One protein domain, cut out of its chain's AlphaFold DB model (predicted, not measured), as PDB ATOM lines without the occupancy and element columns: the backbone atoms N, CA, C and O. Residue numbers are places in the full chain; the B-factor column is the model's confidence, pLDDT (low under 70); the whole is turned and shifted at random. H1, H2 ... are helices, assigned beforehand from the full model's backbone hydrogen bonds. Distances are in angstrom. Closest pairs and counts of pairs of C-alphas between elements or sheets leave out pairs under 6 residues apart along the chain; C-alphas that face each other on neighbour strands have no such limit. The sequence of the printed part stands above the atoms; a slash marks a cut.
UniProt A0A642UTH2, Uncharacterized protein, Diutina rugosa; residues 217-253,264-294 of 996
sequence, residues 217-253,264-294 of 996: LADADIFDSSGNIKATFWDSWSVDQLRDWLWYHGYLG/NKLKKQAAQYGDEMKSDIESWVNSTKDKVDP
ATOM      1  N   LEU A 217      31.189  70.931  87.925       67.56
ATOM      2  CA  LEU A 217      31.301  71.787  89.118       67.56
ATOM      3  C   LEU A 217      31.559  71.021  90.427       67.56
ATOM      4  O   LEU A 217      32.149  71.588  91.343       67.56
ATOM      5  N   ALA A 218      31.136  69.757  90.518       61.91
ATOM      6  CA  ALA A 218      31.334  68.915  91.699       61.91
ATOM      7  C   ALA A 218      32.820  68.661  92.019       61.91
ATOM      8  O   ALA A 218      33.187  68.607  93.191       61.91
ATOM      9  N   ASP A 219      33.661  68.567  90.987       58.56
ATOM     10  CA  ASP A 219      35.097  68.288  91.109       58.56
ATOM     11  C   ASP A 219      35.958  69.547  90.898       58.56
ATOM     12  O   ASP A 219      37.189  69.495  90.953       58.56
ATOM     13  N   ALA A 220      35.325  70.693  90.631       64.62
ATOM     14  CA  ALA A 220      36.013  71.921  90.264       64.62
ATOM     15  C   ALA A 220      36.585  72.659  91.485       64.62
ATOM     16  O   ALA A 220      35.920  72.871  92.500       64.62
ATOM     17  N   ASP A 221      37.815  73.154  91.351       69.25
ATOM     18  CA  ASP A 221      38.428  74.060  92.322       69.25
ATOM     19  C   ASP A 221      38.022  75.518  92.020       69.25
ATOM     20  O   ASP A 221      38.712  76.251  91.307       69.25
ATOM     21  N   ILE A 222      36.841  75.908  92.511       75.94
ATOM     22  CA  ILE A 222      36.132  77.129  92.083       75.94
ATOM     23  C   ILE A 222      36.635  78.387  92.799       75.94
ATOM     24  O   ILE A 222      36.879  79.409  92.157       75.94
ATOM     25  N   PHE A 223      36.767  78.341  94.128       81.44
ATOM     26  CA  PHE A 223      36.968  79.536  94.953       81.44
ATOM     27  C   PHE A 223      38.389  79.631  95.514       81.44
ATOM     28  O   PHE A 223      38.992  78.636  95.918       81.44
ATOM     29  N   ASP A 224      38.936  80.846  95.555       78.50
ATOM     30  CA  ASP A 224      40.164  81.157  96.280       78.50
ATOM     31  C   ASP A 224      39.919  81.263  97.791       78.50
ATOM     32  O   ASP A 224      38.791  81.201  98.283       78.50
ATOM     33  N   SER A 225      40.998  81.435  98.555       73.94
ATOM     34  CA  SER A 225      40.930  81.592 100.012       73.94
ATOM     35  C   SER A 225      40.121  82.813 100.471       73.94
ATOM     36  O   SER A 225      39.806  82.922 101.653       73.94
ATOM     37  N   SER A 226      39.815  83.747  99.569       75.00
ATOM     38  CA  SER A 226      39.008  84.942  99.824       75.00
ATOM     39  C   SER A 226      37.545  84.770  99.398       75.00
ATOM     40  O   SER A 226      36.754  85.691  99.592       75.00
ATOM     41  N   GLY A 227      37.164  83.604  98.867       68.50
ATOM     42  CA  GLY A 227      35.802  83.308  98.420       68.50
ATOM     43  C   GLY A 227      35.443  83.908  97.058       68.50
ATOM     44  O   GLY A 227      34.254  83.944  96.721       68.50
ATOM     45  N   ASN A 228      36.441  84.369  96.293       77.06
ATOM     46  CA  ASN A 228      36.283  84.814  94.907       77.06
ATOM     47  C   ASN A 228      36.539  83.655  93.945       77.06
ATOM     48  O   ASN A 228      37.274  82.722  94.262       77.06
ATOM     49  N   ILE A 229      35.969  83.726  92.744       80.25
ATOM     50  CA  ILE A 229      36.188  82.708  91.714       80.25
ATOM     51  C   ILE A 229      37.631  82.791  91.199       80.25
ATOM     52  O   ILE A 229      38.081  83.850  90.751       80.25
ATOM     53  N   LYS A 230      38.354  81.667  91.237       81.50
ATOM     54  CA  LYS A 230      39.742  81.556  90.772       81.50
ATOM     55  C   LYS A 230      39.858  81.873  89.283       81.50
ATOM     56  O   LYS A 230      39.024  81.471  88.478       81.50
ATOM     57  N   ALA A 231      40.964  82.502  88.881       77.38
ATOM     58  CA  ALA A 231      41.282  82.689  87.460       77.38
ATOM     59  C   ALA A 231      41.357  81.346  86.706       77.38
ATOM     60  O   ALA A 231      40.830  81.227  85.603       77.38
ATOM     61  N   THR A 232      41.923  80.322  87.353       76.69
ATOM     62  CA  THR A 232      42.050  78.961  86.814       76.69
ATOM     63  C   THR A 232      40.705  78.270  86.596       76.69
ATOM     64  O   THR A 232      40.604  77.413  85.724       76.69
ATOM     65  N   PHE A 233      39.655  78.655  87.331       80.94
ATOM     66  CA  PHE A 233      38.308  78.146  87.083       80.94
ATOM     67  C   PHE A 233      37.815  78.596  85.707       80.94
ATOM     68  O   PHE A 233      37.401  77.765  84.907       80.94
ATOM     69  N   TRP A 234      37.970  79.876  85.364       79.62
ATOM     70  CA  TRP A 234      37.625  80.389  84.032       79.62
ATOM     71  C   TRP A 234      38.460  79.767  82.911       79.62
ATOM     72  O   TRP A 234      38.015  79.727  81.765       79.62
ATOM     73  N   ASP A 235      39.663  79.276  83.221       70.44
ATOM     74  CA  ASP A 235      40.510  78.581  82.254       70.44
ATOM     75  C   ASP A 235      39.999  77.193  81.874       70.44
ATOM     76  O   ASP A 235      40.280  76.753  80.760       70.44
ATOM     77  N   SER A 236      39.206  76.559  82.740       72.88
ATOM     78  CA  SER A 236      38.566  75.269  82.456       72.88
ATOM     79  C   SER A 236      37.357  75.373  81.518       72.88
ATOM     80  O   SER A 236      36.923  74.364  80.969       72.88
ATOM     81  N   TRP A 237      36.829  76.582  81.294       76.31
ATOM     82  CA  TRP A 237      35.654  76.786  80.454       76.31
ATOM     83  C   TRP A 237      36.034  76.950  78.981       76.31
ATOM     84  O   TRP A 237      36.888  77.762  78.607       76.31
ATOM     85  N   SER A 238      35.321  76.228  78.123       73.25
ATOM     86  CA  SER A 238      35.384  76.390  76.673       73.25
ATOM     87  C   SER A 238      34.784  77.725  76.207       73.25
ATOM     88  O   SER A 238      33.996  78.367  76.907       73.25
ATOM     89  N   VAL A 239      35.126  78.143  74.980       71.88
ATOM     90  CA  VAL A 239      34.533  79.332  74.334       71.88
ATOM     91  C   VAL A 239      33.009  79.231  74.313       71.88
ATOM     92  O   VAL A 239      32.339  80.207  74.636       71.88
ATOM     93  N   ASP A 240      32.470  78.064  73.960       72.94
ATOM     94  CA  ASP A 240      31.026  77.861  73.843       72.94
ATOM     95  C   ASP A 240      30.339  77.935  75.207       72.94
ATOM     96  O   ASP A 240      29.343  78.638  75.327       72.94
ATOM     97  N   GLN A 241      30.916  77.331  76.253       81.38
ATOM     98  CA  GLN A 241      30.380  77.434  77.617       81.38
ATOM     99  C   GLN A 241      30.339  78.888  78.109       81.38
ATOM    100  O   GLN A 241      29.335  79.331  78.663       81.38
ATOM    101  N   LEU A 242      31.403  79.662  77.864       82.00
ATOM    102  CA  LEU A 242      31.444  81.085  78.226       82.00
ATOM    103  C   LEU A 242      30.452  81.912  77.407       82.00
ATOM    104  O   LEU A 242      29.814  82.813  77.946       82.00
ATOM    105  N   ARG A 243      30.314  81.624  76.109       79.31
ATOM    106  CA  ARG A 243      29.342  82.304  75.245       79.31
ATOM    107  C   ARG A 243      27.915  81.993  75.674       79.31
ATOM    108  O   ARG A 243      27.111  82.913  75.762       79.31
ATOM    109  N   ASP A 244      27.617  80.736  75.972       79.88
ATOM    110  CA  ASP A 244      26.301  80.293  76.422       79.88
ATOM    111  C   ASP A 244      25.935  80.955  77.744       79.88
ATOM    112  O   ASP A 244      24.878  81.575  77.838       79.88
ATOM    113  N   TRP A 245      26.838  80.931  78.727       86.62
ATOM    114  CA  TRP A 245      26.615  81.606  80.002       86.62
ATOM    115  C   TRP A 245      26.401  83.114  79.825       86.62
ATOM    116  O   TRP A 245      25.393  83.660  80.268       86.62
ATOM    117  N   LEU A 246      27.271  83.800  79.076       85.25
ATOM    118  CA  LEU A 246      27.093  85.228  78.794       85.25
ATOM    119  C   LEU A 246      25.784  85.516  78.037       85.25
ATOM    120  O   LEU A 246      25.157  86.552  78.266       85.25
ATOM    121  N   TRP A 247      25.348  84.622  77.149       81.38
ATOM    122  CA  TRP A 247      24.080  84.743  76.430       81.38
ATOM    123  C   TRP A 247      22.876  84.596  77.363       81.38
ATOM    124  O   TRP A 247      22.000  85.463  77.350       81.38
ATOM    125  N   TYR A 248      22.858  83.575  78.225       83.75
ATOM    126  CA  TYR A 248      21.775  83.347  79.188       83.75
ATOM    127  C   TYR A 248      21.566  84.536  80.133       83.75
ATOM    128  O   TYR A 248      20.432  84.799  80.533       83.75
ATOM    129  N   HIS A 249      22.627  85.291  80.427       83.94
ATOM    130  CA  HIS A 249      22.598  86.489  81.276       83.94
ATOM    131  C   HIS A 249      22.398  87.803  80.491       83.94
ATOM    132  O   HIS A 249      22.299  88.892  81.069       83.94
ATOM    133  N   GLY A 250      22.284  87.716  79.161       77.25
ATOM    134  CA  GLY A 250      22.039  88.853  78.273       77.25
ATOM    135  C   GLY A 250      23.245  89.782  78.088       77.25
ATOM    136  O   GLY A 250      23.076  90.961  77.761       77.25
ATOM    137  N   TYR A 251      24.456  89.270  78.304       81.06
ATOM    138  CA  TYR A 251      25.720  89.974  78.071       81.06
ATOM    139  C   TYR A 251      26.219  89.878  76.630       81.06
ATOM    140  O   TYR A 251      27.119  90.626  76.245       81.06
ATOM    141  N   LEU A 252      25.623  88.993  75.829       72.00
ATOM    142  CA  LEU A 252      25.788  88.959  74.380       72.00
ATOM    143  C   LEU A 252      24.565  89.594  73.698       72.00
ATOM    144  O   LEU A 252      23.431  89.424  74.141       72.00
ATOM    145  N   GLY A 253      24.806  90.373  72.640       57.66
ATOM    146  CA  GLY A 253      23.753  91.042  71.872       57.66
ATOM    147  C   GLY A 253      22.899  90.081  71.032       57.66
ATOM    148  O   GLY A 253      23.254  88.926  70.812       57.66
ATOM    149  N   ASN A 264      39.972  85.012  75.430       71.00
ATOM    150  CA  ASN A 264      40.438  85.917  76.484       71.00
ATOM    151  C   ASN A 264      39.474  87.084  76.737       71.00
ATOM    152  O   ASN A 264      39.310  87.496  77.886       71.00
ATOM    153  N   LYS A 265      38.822  87.617  75.695       78.00
ATOM    154  CA  LYS A 265      37.769  88.629  75.858       78.00
ATOM    155  C   LYS A 265      36.560  88.042  76.585       78.00
ATOM    156  O   LYS A 265      36.089  88.670  77.524       78.00
ATOM    157  N   LEU A 266      36.119  86.840  76.203       79.50
ATOM    158  CA  LEU A 266      34.986  86.158  76.843       79.50
ATOM    159  C   LEU A 266      35.270  85.845  78.311       79.50
ATOM    160  O   LEU A 266      34.453  86.173  79.159       79.50
ATOM    161  N   LYS A 267      36.456  85.310  78.628       81.75
ATOM    162  CA  LYS A 267      36.901  85.074  80.010       81.75
ATOM    163  C   LYS A 267      36.912  86.363  80.820       81.75
ATOM    164  O   LYS A 267      36.351  86.416  81.907       81.75
ATOM    165  N   LYS A 268      37.517  87.426  80.279       83.25
ATOM    166  CA  LYS A 268      37.573  88.731  80.953       83.25
ATOM    167  C   LYS A 268      36.177  89.307  81.179       83.25
ATOM    168  O   LYS A 268      35.950  89.920  82.213       83.25
ATOM    169  N   GLN A 269      35.277  89.136  80.218       84.81
ATOM    170  CA  GLN A 269      33.896  89.581  80.330       84.81
ATOM    171  C   GLN A 269      33.133  88.747  81.362       84.81
ATOM    172  O   GLN A 269      32.515  89.326  82.241       84.81
ATOM    173  N   ALA A 270      33.237  87.418  81.335       84.81
ATOM    174  CA  ALA A 270      32.593  86.547  82.315       84.81
ATOM    175  C   ALA A 270      33.096  86.810  83.745       84.81
ATOM    176  O   ALA A 270      32.300  86.950  84.667       84.81
ATOM    177  N   ALA A 271      34.405  87.019  83.911       85.31
ATOM    178  CA  ALA A 271      35.007  87.363  85.196       85.31
ATOM    179  C   ALA A 271      34.525  88.713  85.769       85.31
ATOM    180  O   ALA A 271      34.535  88.882  86.986       85.31
ATOM    181  N   GLN A 272      34.072  89.666  84.938       86.19
ATOM    182  CA  GLN A 272      33.450  90.914  85.429       86.19
ATOM    183  C   GLN A 272      32.128  90.664  86.160       86.19
ATOM    184  O   GLN A 272      31.701  91.507  86.943       86.19
ATOM    185  N   TYR A 273      31.505  89.513  85.916       86.44
ATOM    186  CA  TYR A 273      30.208  89.118  86.453       86.44
ATOM    187  C   TYR A 273      30.339  87.912  87.401       86.44
ATOM    188  O   TYR A 273      29.423  87.104  87.531       86.44
ATOM    189  N   GLY A 274      31.485  87.783  88.084       82.50
ATOM    190  CA  GLY A 274      31.775  86.660  88.983       82.50
ATOM    191  C   GLY A 274      30.774  86.478  90.132       82.50
ATOM    192  O   GLY A 274      30.525  85.347  90.541       82.50
ATOM    193  N   ASP A 275      30.143  87.554  90.611       82.56
ATOM    194  CA  ASP A 275      29.093  87.469  91.639       82.56
ATOM    195  C   ASP A 275      27.822  86.776  91.124       82.56
ATOM    196  O   ASP A 275      27.158  86.047  91.861       82.56
ATOM    197  N   GLU A 276      27.489  86.959  89.844       84.12
ATOM    198  CA  GLU A 276      26.364  86.253  89.226       84.12
ATOM    199  C   GLU A 276      26.686  84.783  89.042       84.12
ATOM    200  O   GLU A 276      25.885  83.949  89.447       84.12
ATOM    201  N   MET A 277      27.893  84.475  88.563       85.31
ATOM    202  CA  MET A 277      28.370  83.098  88.464       85.31
ATOM    203  C   MET A 277      28.317  82.391  89.821       85.31
ATOM    204  O   MET A 277      27.865  81.255  89.922       85.31
ATOM    205  N   LYS A 278      28.730  83.074  90.893       82.31
ATOM    206  CA  LYS A 278      28.632  82.540  92.252       82.31
ATOM    207  C   LYS A 278      27.186  82.230  92.627       82.31
ATOM    208  O   LYS A 278      26.914  81.152  93.146       82.31
ATOM    209  N   SER A 279      26.263  83.141  92.328       80.00
ATOM    210  CA  SER A 279      24.843  82.906  92.575       80.00
ATOM    211  C   SER A 279      24.272  81.760  91.739       80.00
ATOM    212  O   SER A 279      23.396  81.057  92.238       80.00
ATOM    213  N   ASP A 280      24.720  81.577  90.499       81.50
ATOM    214  CA  ASP A 280      24.257  80.473  89.658       81.50
ATOM    215  C   ASP A 280      24.786  79.138  90.172       81.50
ATOM    216  O   ASP A 280      24.031  78.177  90.253       81.50
ATOM    217  N   ILE A 281      26.054  79.091  90.594       78.69
ATOM    218  CA  ILE A 281      26.651  77.914  91.234       78.69
ATOM    219  C   ILE A 281      25.898  77.587  92.525       78.69
ATOM    220  O   ILE A 281      25.563  76.431  92.753       78.69
ATOM    221  N   GLU A 282      25.578  78.580  93.357       75.88
ATOM    222  CA  GLU A 282      24.763  78.379  94.563       75.88
ATOM    223  C   GLU A 282      23.366  77.836  94.223       75.88
ATOM    224  O   GLU A 282      22.892  76.908  94.881       75.88
ATOM    225  N   SER A 283      22.726  78.369  93.178       70.69
ATOM    226  CA  SER A 283      21.425  77.898  92.693       70.69
ATOM    227  C   SER A 283      21.499  76.457  92.181       70.69
ATOM    228  O   SER A 283      20.704  75.616  92.597       70.69
ATOM    229  N   TRP A 284      22.493  76.146  91.346       75.44
ATOM    230  CA  TRP A 284      22.746  74.805  90.822       75.44
ATOM    231  C   TRP A 284      23.027  73.816  91.958       75.44
ATOM    232  O   TRP A 284      22.376  72.775  92.033       75.44
ATOM    233  N   VAL A 285      23.897  74.170  92.912       65.50
ATOM    234  CA  VAL A 285      24.197  73.349  94.097       65.50
ATOM    235  C   VAL A 285      22.931  73.076  94.908       65.50
ATOM    236  O   VAL A 285      22.715  71.943  95.326       65.50
ATOM    237  N   ASN A 286      22.083  74.081  95.140       63.91
ATOM    238  CA  ASN A 286      20.841  73.895  95.893       63.91
ATOM    239  C   ASN A 286      19.831  73.024  95.132       63.91
ATOM    240  O   ASN A 286      19.299  72.087  95.714       63.91
ATOM    241  N   SER A 287      19.656  73.250  93.827       59.88
ATOM    242  CA  SER A 287      18.788  72.416  92.979       59.88
ATOM    243  C   SER A 287      19.273  70.965  92.870       59.88
ATOM    244  O   SER A 287      18.471  70.045  92.739       59.88
ATOM    245  N   THR A 288      20.588  70.746  92.967       59.69
ATOM    246  CA  THR A 288      21.194  69.412  92.942       59.69
ATOM    247  C   THR A 288      21.046  68.720  94.294       59.69
ATOM    248  O   THR A 288      20.747  67.534  94.320       59.69
ATOM    249  N   LYS A 289      21.177  69.441  95.422       52.19
ATOM    250  CA  LYS A 289      20.964  68.893  96.778       52.19
ATOM    251  C   LYS A 289      19.583  68.261  96.950       52.19
ATOM    252  O   LYS A 289      19.497  67.201  97.556       52.19
ATOM    253  N   ASP A 290      18.542  68.868  96.383       42.47
ATOM    254  CA  ASP A 290      17.171  68.339  96.448       42.47
ATOM    255  C   ASP A 290      16.963  67.093  95.559       42.47
ATOM    256  O   ASP A 290      16.030  66.324  95.776       42.47
ATOM    257  N   LYS A 291      17.870  66.838  94.601       42.47
ATOM    258  CA  LYS A 291      17.904  65.639  93.743       42.47
ATOM    259  C   LYS A 291      18.788  64.506  94.315       42.47
ATOM    260  O   LYS A 291      18.921  63.461  93.677       42.47
ATOM    261  N   VAL A 292      19.405  64.678  95.496       38.97
ATOM    262  CA  VAL A 292      20.374  63.724  96.082       38.97
ATOM    263  C   VAL A 292      19.788  62.947  97.278       38.97
ATOM    264  O   VAL A 292      19.993  63.334  98.424       38.97
ATOM    265  N   ASP A 293      19.134  61.805  97.015       28.42
ATOM    266  CA  ASP A 293      19.086  60.589  97.871       28.42
ATOM    267  C   ASP A 293      18.486  59.409  97.053       28.42
ATOM    268  O   ASP A 293      17.563  59.670  96.281       28.42
ATOM    269  N   PRO A 294      18.877  58.110  97.134       33.19
ATOM    270  CA  PRO A 294      20.121  57.415  97.489       33.19
ATOM    271  C   PRO A 294      20.857  56.842  96.243       33.19
ATOM    272  O   PRO A 294      21.636  55.893  96.348       33.19
TER     273      PRO A 294
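Overview. This is residues 217 to 253 and 264 to 294 of the 996 residues of an uncharacterized protein of Diutina rugosa (UniProt A0A642UTH2). One long helix, H4, leads away from a small head of three short helices, H1, H2 and H3, whose centres make a triangle; H4 joins the head at H3 through a tight link, and its far end, residues 286 to 289, sticks out together with the tail of residues 290 to 294. H2 and H3 pack on each other in the head, and a loop of 14 residues, 217 to 230, leads into H1. The printed part has 68 residues with four named helices, in the order H1, H2, H3, H4, and no named strand; its class is all helix. It is only just compact, close to loose, with a radius of gyration of the C-alphas of 12.8 A, and the C-alphas span 41 by 29 by 19 A.

Along the chain. H4, residues 274 to 289, is the longest helix at 22.2 A from first to last C-alpha; it begins with C-alpha 274 at (31.775, 86.660, 88.983) and ends with C-alpha 289 at (20.964, 68.893, 96.778). Before it comes H3, residues 264 to 271, 10.4 A long. H2, residues 239 to 248, is 14.2 A long. H1, residues 231 to 235, is 6.7 A long and begins with C-alpha 231 at (41.282, 82.689, 87.460).

Arrangement. H4 touches no helix. H4 and H3 meet only through their link, residues 272 to 273. H3 and H2 touch, with the C-alphas of Leu 266 and Leu 242 closest at 6.3 A; they run the same way at a steep tilt of 42 degrees. H3 and H1 only just touch, with 3 pairs of C-alphas within 8 A, the closest being those of Lys 267 and Trp 234 at 6.2 A. H1 and H2 are apart, and H4 is apart from both H1 and H2. In H1, H2, H3 and H4 every O i to N i+4 pair is within hydrogen-bond range.

Size, cuts and confidence. The two C-alphas farthest apart are those of Gly 253 and Pro 294, at 42.4 A. Without residues 286 to 294, which stand free, the body has 59 residues and spans 34 by 24 by 19 A. Residues 254 to 263 are cut out and not printed; C-alphas 253 and 264 stand 18.1 A apart across this cut, in the link from H2 to H3. Of the links that are printed whole, H1 to H2 and H3 to H4 are both tight. The mean pLDDT of the printed part is 73.3, and 17 residues are under 70: 217 to 221, 227, 253 and 285 to 294.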